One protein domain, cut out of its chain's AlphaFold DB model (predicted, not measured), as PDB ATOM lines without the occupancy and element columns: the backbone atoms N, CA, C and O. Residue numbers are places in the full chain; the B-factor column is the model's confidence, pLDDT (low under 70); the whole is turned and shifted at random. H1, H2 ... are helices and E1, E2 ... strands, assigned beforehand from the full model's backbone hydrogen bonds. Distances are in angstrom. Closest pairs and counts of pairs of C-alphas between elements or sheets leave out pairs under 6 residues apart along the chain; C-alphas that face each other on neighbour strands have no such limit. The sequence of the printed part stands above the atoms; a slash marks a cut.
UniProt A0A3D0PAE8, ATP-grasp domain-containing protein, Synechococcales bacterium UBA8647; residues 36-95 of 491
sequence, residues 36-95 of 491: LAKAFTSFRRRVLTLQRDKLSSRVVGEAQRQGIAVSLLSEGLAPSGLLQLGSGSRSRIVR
ATOM      1  N   LEU A  36     141.035 226.261 306.315       70.56
ATOM      2  CA  LEU A  36     139.802 226.943 305.939       70.56
ATOM      3  C   LEU A  36     140.030 227.856 304.723       70.56
ATOM      4  O   LEU A  36     139.294 227.750 303.743       70.56
ATOM      5  N   ALA A  37     141.112 228.641 304.693       66.38
ATOM      6  CA  ALA A  37     141.493 229.460 303.540       66.38
ATOM      7  C   ALA A  37     141.766 228.619 302.280       66.38
ATOM      8  O   ALA A  37     141.353 228.982 301.171       66.38
ATOM      9  N   LYS A  38     142.412 227.452 302.423       72.88
ATOM     10  CA  LYS A  38     142.612 226.501 301.316       72.88
ATOM     11  C   LYS A  38     141.283 225.927 300.822       72.88
ATOM     12  O   LYS A  38     141.095 225.801 299.608       72.88
ATOM     13  N   ALA A  39     140.350 225.628 301.726       73.75
ATOM     14  CA  ALA A  39     139.014 225.154 301.379       73.75
ATOM     15  C   ALA A  39     138.186 226.243 300.671       73.75
ATOM     16  O   ALA A  39     137.619 225.966 299.616       73.75
ATOM     17  N   PHE A  40     138.232 227.496 301.138       71.06
ATOM     18  CA  PHE A  40     137.648 228.653 300.447       71.06
ATOM     19  C   PHE A  40     138.232 228.858 299.053       71.06
ATOM     20  O   PHE A  40     137.498 229.062 298.088       71.06
ATOM     21  N   THR A  41     139.553 228.754 298.915       66.62
ATOM     22  CA  THR A  41     140.233 228.900 297.623       66.62
ATOM     23  C   THR A  41     139.831 227.786 296.649       66.62
ATOM     24  O   THR A  41     139.587 228.046 295.468       66.62
ATOM     25  N   SER A  42     139.722 226.546 297.138       69.50
ATOM     26  CA  SER A  42     139.264 225.387 296.362       69.50
ATOM     27  C   SER A  42     137.796 225.518 295.938       69.50
ATOM     28  O   SER A  42     137.476 225.359 294.756       69.50
ATOM     29  N   PHE A  43     136.920 225.893 296.873       73.00
ATOM     30  CA  PHE A  43     135.504 226.156 296.625       73.00
ATOM     31  C   PHE A  43     135.326 227.268 295.590       73.00
ATOM     32  O   PHE A  43     134.683 227.059 294.561       73.00
ATOM     33  N   ARG A  44     136.010 228.403 295.774       60.75
ATOM     34  CA  ARG A  44     136.032 229.518 294.819       60.75
ATOM     35  C   ARG A  44     136.478 229.056 293.436       60.75
ATOM     36  O   ARG A  44     135.833 229.391 292.450       60.75
ATOM     37  N   ARG A  45     137.535 228.242 293.328       57.44
ATOM     38  CA  ARG A  45     137.991 227.697 292.037       57.44
ATOM     39  C   ARG A  45     136.923 226.825 291.373       57.44
ATOM     40  O   ARG A  45     136.743 226.923 290.161       57.44
ATOM     41  N   ARG A  46     136.206 225.994 292.133       62.75
ATOM     42  CA  ARG A  46     135.135 225.129 291.610       62.75
ATOM     43  C   ARG A  46     133.896 225.917 291.198       62.75
ATOM     44  O   ARG A  46     133.376 225.654 290.119       62.75
ATOM     45  N   VAL A  47     133.494 226.921 291.979       63.34
ATOM     46  CA  VAL A  47     132.452 227.892 291.604       63.34
ATOM     47  C   VAL A  47     132.837 228.598 290.304       63.34
ATOM     48  O   VAL A  47     132.066 228.572 289.355       63.34
ATOM     49  N   LEU A  48     134.062 229.123 290.200       51.41
ATOM     50  CA  LEU A  48     134.561 229.779 288.983       51.41
ATOM     51  C   LEU A  48     134.628 228.825 287.778       51.41
ATOM     52  O   LEU A  48     134.372 229.226 286.643       51.41
ATOM     53  N   THR A  49     134.959 227.553 288.015       54.72
ATOM     54  CA  THR A  49     134.988 226.514 286.972       54.72
ATOM     55  C   THR A  49     133.584 226.184 286.471       54.72
ATOM     56  O   THR A  49     133.397 226.004 285.269       54.72
ATOM     57  N   LEU A  50     132.603 226.132 287.376       55.44
ATOM     58  CA  LEU A  50     131.198 225.877 287.056       55.44
ATOM     59  C   LEU A  50     130.506 227.096 286.439       55.44
ATOM     60  O   LEU A  50     129.696 226.928 285.535       55.44
ATOM     61  N   GLN A  51     130.867 228.310 286.859       57.28
ATOM     62  CA  GLN A  51     130.292 229.540 286.325       57.28
ATOM     63  C   GLN A  51     130.731 229.812 284.889       57.28
ATOM     64  O   GLN A  51     129.965 230.420 284.156       57.28
ATOM     65  N   ARG A  52     131.945 229.411 284.467       58.81
ATOM     66  CA  ARG A  52     132.530 229.711 283.134       58.81
ATOM     67  C   ARG A  52     132.467 231.194 282.702       58.81
ATOM     68  O   ARG A  52     132.932 231.527 281.615       58.81
ATOM     69  N   ASP A  53     132.005 232.090 283.568       67.56
ATOM     70  CA  ASP A  53     131.741 233.493 283.299       67.56
ATOM     71  C   ASP A  53     132.809 234.379 283.953       67.56
ATOM     72  O   ASP A  53     132.643 235.004 285.009       67.56
ATOM     73  N   LYS A  54     133.973 234.397 283.300       72.81
ATOM     74  CA  LYS A  54     135.110 235.222 283.719       72.81
ATOM     75  C   LYS A  54     134.818 236.716 283.595       72.81
ATOM     76  O   LYS A  54     135.430 237.494 284.323       72.81
ATOM     77  N   LEU A  55     133.938 237.116 282.674       77.38
ATOM     78  CA  LEU A  55     133.613 238.519 282.448       77.38
ATOM     79  C   LEU A  55     132.784 239.059 283.611       77.38
ATOM     80  O   LEU A  55     133.227 240.009 284.245       77.38
ATOM     81  N   SER A  56     131.676 238.406 283.964       78.81
ATOM     82  CA  SER A  56     130.826 238.824 285.083       78.81
ATOM     83  C   SER A  56     131.611 238.889 286.392       78.81
ATOM     84  O   SER A  56     131.506 239.869 287.119       78.81
ATOM     85  N   SER A  57     132.498 237.922 286.656       77.50
ATOM     86  CA  SER A  57     133.370 237.961 287.844       77.50
ATOM     87  C   SER A  57     134.281 239.198 287.880       77.50
ATOM     88  O   SER A  57     134.492 239.794 288.936       77.50
ATOM     89  N   ARG A  58     134.835 239.600 286.726       81.81
ATOM     90  CA  ARG A  58     135.663 240.811 286.608       81.81
ATOM     91  C   ARG A  58     134.825 242.081 286.732       81.81
ATOM     92  O   ARG A  58     135.291 243.025 287.358       81.81
ATOM     93  N   VAL A  59     133.619 242.094 286.161       83.88
ATOM     94  CA  VAL A  59     132.667 243.212 286.261       83.88
ATOM     95  C   VAL A  59     132.266 243.440 287.710       83.88
ATOM     96  O   VAL A  59     132.369 244.565 288.176       83.88
ATOM     97  N   VAL A  60     131.923 242.384 288.455       83.44
ATOM     98  CA  VAL A  60     131.629 242.470 289.895       83.44
ATOM     99  C   VAL A  60     132.815 243.066 290.659       83.44
ATOM    100  O   VAL A  60     132.643 244.018 291.415       83.44
ATOM    101  N   GLY A  61     134.028 242.546 290.439       80.69
ATOM    102  CA  GLY A  61     135.219 243.020 291.150       80.69
ATOM    103  C   GLY A  61     135.648 244.448 290.790       80.69
ATOM    104  O   GLY A  61     136.228 245.141 291.622       80.69
ATOM    105  N   GLU A  62     135.401 244.905 289.562       86.88
ATOM    106  CA  GLU A  62     135.624 246.303 289.168       86.88
ATOM    107  C   GLU A  62     134.524 247.220 289.723       86.88
ATOM    108  O   GLU A  62     134.843 248.247 290.309       86.88
ATOM    109  N   ALA A  63     133.253 246.815 289.648       85.44
ATOM    110  CA  ALA A  63     132.127 247.563 290.207       85.44
ATOM    111  C   ALA A  63     132.317 247.817 291.710       85.44
ATOM    112  O   ALA A  63     132.216 248.953 292.165       85.44
ATOM    113  N   GLN A  64     132.705 246.785 292.467       81.75
ATOM    114  CA  GLN A  64     133.011 246.907 293.894       81.75
ATOM    115  C   GLN A  64     134.167 247.878 294.169       81.75
ATOM    116  O   GLN A  64     134.072 248.683 295.092       81.75
ATOM    117  N   ARG A  65     135.235 247.854 293.354       86.25
ATOM    118  CA  ARG A  65     136.349 248.815 293.474       86.25
ATOM    119  C   ARG A  65     135.914 250.256 293.211       86.25
ATOM    120  O   ARG A  65     136.475 251.162 293.816       86.25
ATOM    121  N   GLN A  66     134.916 250.457 292.356       87.06
ATOM    122  CA  GLN A  66     134.331 251.767 292.061       87.06
ATOM    123  C   GLN A  66     133.182 252.151 293.018       87.06
ATOM    124  O   GLN A  66     132.536 253.176 292.819       87.06
ATOM    125  N   GLY A  67     132.896 251.346 294.051       83.88
ATOM    126  CA  GLY A  67     131.799 251.608 294.993       83.88
ATOM    127  C   GLY A  67     130.395 251.415 294.398       83.88
ATOM    128  O   GLY A  67     129.403 251.896 294.950       83.88
ATOM    129  N   ILE A  68     130.284 250.713 293.272       87.00
ATOM    130  CA  ILE A  68     129.017 250.376 292.621       87.00
ATOM    131  C   ILE A  68     128.464 249.108 293.281       87.00
ATOM    132  O   ILE A  68     129.115 248.062 293.290       87.00
ATOM    133  N   ALA A  69     127.256 249.197 293.844       83.88
ATOM    134  CA  ALA A  69     126.592 248.042 294.448       83.88
ATOM    135  C   ALA A  69     126.235 247.026 293.367       83.88
ATOM    136  O   ALA A  69     125.888 247.399 292.247       83.88
ATOM    137  N   VAL A  70     126.299 245.747 293.723       81.88
ATOM    138  CA  VAL A  70     125.968 244.654 292.816       81.88
ATOM    139  C   VAL A  70     124.969 243.731 293.490       81.88
ATOM    140  O   VAL A  70     125.250 243.212 294.568       81.88
ATOM    141  N   SER A  71     123.840 243.501 292.826       78.69
ATOM    142  CA  SER A  71     122.789 242.588 293.281       78.69
ATOM    143  C   SER A  71     122.526 241.523 292.222       78.69
ATOM    144  O   SER A  71     122.586 241.793 291.023       78.69
ATOM    145  N   LEU A  72     122.220 240.301 292.653       76.06
ATOM    146  CA  LEU A  72     121.786 239.228 291.761       76.06
ATOM    147  C   LEU A  72     120.257 239.277 291.649       76.06
ATOM    148  O   LEU A  72     119.572 239.146 292.656       76.06
ATOM    149  N   LEU A  73     119.726 239.453 290.438       73.44
ATOM    150  CA  LEU A  73     118.277 239.535 290.197       73.44
ATOM    151  C   LEU A  73     117.627 238.176 289.913       73.44
ATOM    152  O   LEU A  73     116.408 238.050 289.961       73.44
ATOM    153  N   SER A  74     118.419 237.162 289.569       64.75
ATOM    154  CA  SER A  74     117.912 235.821 289.280       64.75
ATOM    155  C   SER A  74     118.717 234.767 290.028       64.75
ATOM    156  O   SER A  74     119.905 234.591 289.755       64.75
ATOM    157  N   GLU A  75     118.051 234.005 290.892       50.47
ATOM    158  CA  GLU A  75     118.631 232.835 291.569       50.47
ATOM    159  C   GLU A  75     118.832 231.643 290.606       50.47
ATOM    160  O   GLU A  75     119.638 230.746 290.854       50.47
ATOM    161  N   GLY A  76     118.136 231.651 289.460       49.72
ATOM    162  CA  GLY A  76     118.247 230.646 288.403       49.72
ATOM    163  C   GLY A  76     119.517 230.801 287.558       49.72
ATOM    164  O   GLY A  76     119.668 231.749 286.788       49.72
ATOM    165  N   LEU A  77     120.427 229.833 287.670       51.00
ATOM    166  CA  LEU A  77     121.704 229.798 286.955       51.00
ATOM    167  C   LEU A  77     121.563 229.174 285.561       51.00
ATOM    168  O   LEU A  77     121.530 227.950 285.437       51.00
ATOM    169  N   ALA A  78     121.574 229.996 284.509       49.38
ATOM    170  CA  ALA A  78     121.933 229.535 283.166       49.38
ATOM    171  C   ALA A  78     122.372 230.683 282.239       49.38
ATOM    172  O   ALA A  78     121.671 231.688 282.114       49.38
ATOM    173  N   PRO A  79     123.473 230.514 281.487       53.66
ATOM    174  CA  PRO A  79     124.822 230.173 281.958       53.66
ATOM    175  C   PRO A  79     125.513 231.336 282.714       53.66
ATOM    176  O   PRO A  79     126.567 231.131 283.305       53.66
ATOM    177  N   SER A  80     124.890 232.521 282.736       63.53
ATOM    178  CA  SER A  80     125.330 233.740 283.427       63.53
ATOM    179  C   SER A  80     124.141 234.346 284.172       63.53
ATOM    180  O   SER A  80     123.067 234.491 283.581       63.53
ATOM    181  N   GLY A  81     124.314 234.678 285.454       69.94
ATOM    182  CA  GLY A  81     123.270 235.313 286.266       69.94
ATOM    183  C   GLY A  81     122.929 236.721 285.773       69.94
ATOM    184  O   GLY A  81     123.769 237.390 285.169       69.94
ATOM    185  N   LEU A  82     121.695 237.164 286.022       80.12
ATOM    186  CA  LEU A  82     121.291 238.547 285.780       80.12
ATOM    187  C   LEU A  82     121.777 239.420 286.940       80.12
ATOM    188  O   LEU A  82     121.368 239.207 288.082       80.12
ATOM    189  N   LEU A  83     122.648 240.381 286.652       84.81
ATOM    190  CA  LEU A  83     123.210 241.284 287.648       84.81
ATOM    191  C   LEU A  83     122.566 242.659 287.516       84.81
ATOM    192  O   LEU A  83     122.415 243.178 286.412       84.81
ATOM    193  N   GLN A  84     122.248 243.268 288.649       88.88
ATOM    194  CA  GLN A  84     122.000 244.695 288.751       88.88
ATOM    195  C   GLN A  84     123.260 245.378 289.274       88.88
ATOM    196  O   GLN A  84     123.825 244.957 290.281       88.88
ATOM    197  N   LEU A  85     123.674 246.444 288.600       89.94
ATOM    198  CA  LEU A  85     124.748 247.336 289.012       89.94
ATOM    199  C   LEU A  85     124.128 248.677 289.410       89.94
ATOM    200  O   LEU A  85     123.422 249.281 288.604       89.94
ATOM    201  N   GLY A  86     124.379 249.139 290.632       90.38
ATOM    202  CA  GLY A  86     123.779 250.359 291.171       90.38
ATOM    203  C   GLY A  86     122.375 250.162 291.759       90.38
ATOM    204  O   GLY A  86     121.939 249.038 292.014       90.38
ATOM    205  N   SER A  87     121.650 251.262 291.979       90.19
ATOM    206  CA  SER A  87     120.322 251.265 292.621       90.19
ATOM    207  C   SER A  87     119.292 252.140 291.899       90.19
ATOM    208  O   SER A  87     119.644 253.121 291.242       90.19
ATOM    209  N   GLY A  88     118.014 251.769 292.016       90.25
ATOM    210  CA  GLY A  88     116.871 252.513 291.483       90.25
ATOM    211  C   GLY A  88     116.949 252.763 289.975       90.25
ATOM    212  O   GLY A  88     117.479 251.948 289.216       90.25
ATOM    213  N   SER A  89     116.447 253.907 289.520       91.69
ATOM    214  CA  SER A  89     116.430 254.334 288.113       91.69
ATOM    215  C   SER A  89     117.824 254.544 287.516       91.69
ATOM    216  O   SER A  89     118.006 254.491 286.297       91.69
ATOM    217  N   ARG A  90     118.834 254.724 288.373       92.56
ATOM    218  CA  ARG A  90     120.243 254.845 287.982       92.56
ATOM    219  C   ARG A  90     120.928 253.500 287.785       92.56
ATOM    220  O   ARG A  90     121.977 253.458 287.153       92.56
ATOM    221  N   SER A  91     120.328 252.409 288.252       92.50
ATOM    222  CA  SER A  91     120.892 251.079 288.064       92.50
ATOM    223  C   SER A  91     120.923 250.649 286.592       92.50
ATOM    224  O   SER A  91     120.176 251.148 285.734       92.50
ATOM    225  N   ARG A  92     121.808 249.696 286.300       94.19
ATOM    226  CA  ARG A  92     121.927 249.008 285.014       94.19
ATOM    227  C   ARG A  92     121.792 247.516 285.220       94.19
ATOM    228  O   ARG A  92     122.346 246.973 286.174       94.19
ATOM    229  N   ILE A  93     121.074 246.857 284.320       91.62
ATOM    230  CA  ILE A  93     120.951 245.400 284.328       91.62
ATOM    231  C   ILE A  93     121.883 244.826 283.271       91.62
ATOM    232  O   ILE A  93     121.881 245.274 282.126       91.62
ATOM    233  N   VAL A  94     122.675 243.830 283.660       89.25
ATOM    234  CA  VAL A  94     123.656 243.191 282.785       89.25
ATOM    235  C   VAL A  94     123.608 241.672 282.899       89.25
ATOM    236  O   VAL A  94     123.329 241.108 283.959       89.25
ATOM    237  N   ARG A  95     123.919 240.991 281.797       86.06
ATOM    238  CA  ARG A  95     124.121 239.539 281.748       86.06
ATOM    239  C   ARG A  95     125.283 239.245 280.810       86.06
ATOM    240  O   ARG A  95     125.149 239.410 279.602       86.06
TER     241      ARG A  95
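Overview. This is residues 36 to 95 of the 491 residues of the protein "ATP-grasp domain-containing protein" of Synechococcales bacterium UBA8647 (UniProt A0A3D0PAE8). A small sheet of three short strands has helix H2 over one face and its other face bare, while a second helix, H1, makes a corner with H2 at residues 52 and 53 and sticks out as an arm with residues 36 to 47. The printed part has 60 residues, with two named helices and three named strands in the order H1, H2, E1, E2, E3. The sheet's order is E1, E2, E3, antiparallel throughout, and the class is mixed, helices and strands. The whole is only just loose, close to compact, with a radius of gyration of the C-alphas of 12.8 A, and it is elongated, spanning 40 by 25 by 17 A.

Arrangement. H1, residues 36 to 51, and H2, residues 54 to 65, are close but not clearly touching; their closest C-alphas, those of Leu 48 and Lys 54, are 7.6 A apart. They run opposite ways at a steep tilt of 55 degrees. In both helices every O i to N i+4 pair is within hydrogen-bond range. E1, residues 70 to 72, E2, residues 83 to 85, and E3, residues 92 to 95, form a meander, each strand the antiparallel neighbour of the one before. E1 and E2 are a hairpin, with N 71 and O 84 at 2.9 A. E2 and E3 are a hairpin too, with N 85 and O 92 at 2.8 A. H2 is on this sheet at a height of 10.0 A, making two layers, a helix on one face of a sheet. It lies only just over E2 alone: 7 of its 12 C-alphas fall on E2 and 2 on E3. On the local plane it stands at 27 degrees to E2, only just along the strands. The closest C-alphas of H2 and E1 are those of Val 60 and Val 70, 6.7 A apart. H1 is not on the sheet and is apart from E1, E2 and E3.

Along the chain. H1 begins with C-alpha 36 at (139.802, 226.943, 305.939) and is 22.0 A long from first to last C-alpha. H2 begins with C-alpha 54 at (135.110, 235.222, 283.719) and is 16.8 A long. E1 measures 6.9 A and E2 6.4 A. E3 measures 10.3 A and ends with C-alpha 95 at (124.121, 239.539, 281.748).

Size, cuts and confidence. The two C-alphas farthest apart, those of Lys 38 and Ser 89, are 40.4 A from each other. Without residues 36 to 47, which stand free, the body spans 30 by 21 by 12 A. The printed part has no cut and no long link. The mean pLDDT of the printed part is 74.8, and it is under 70 at residue 37, residues 41 to 42, 44 to 53 and 74 to 81.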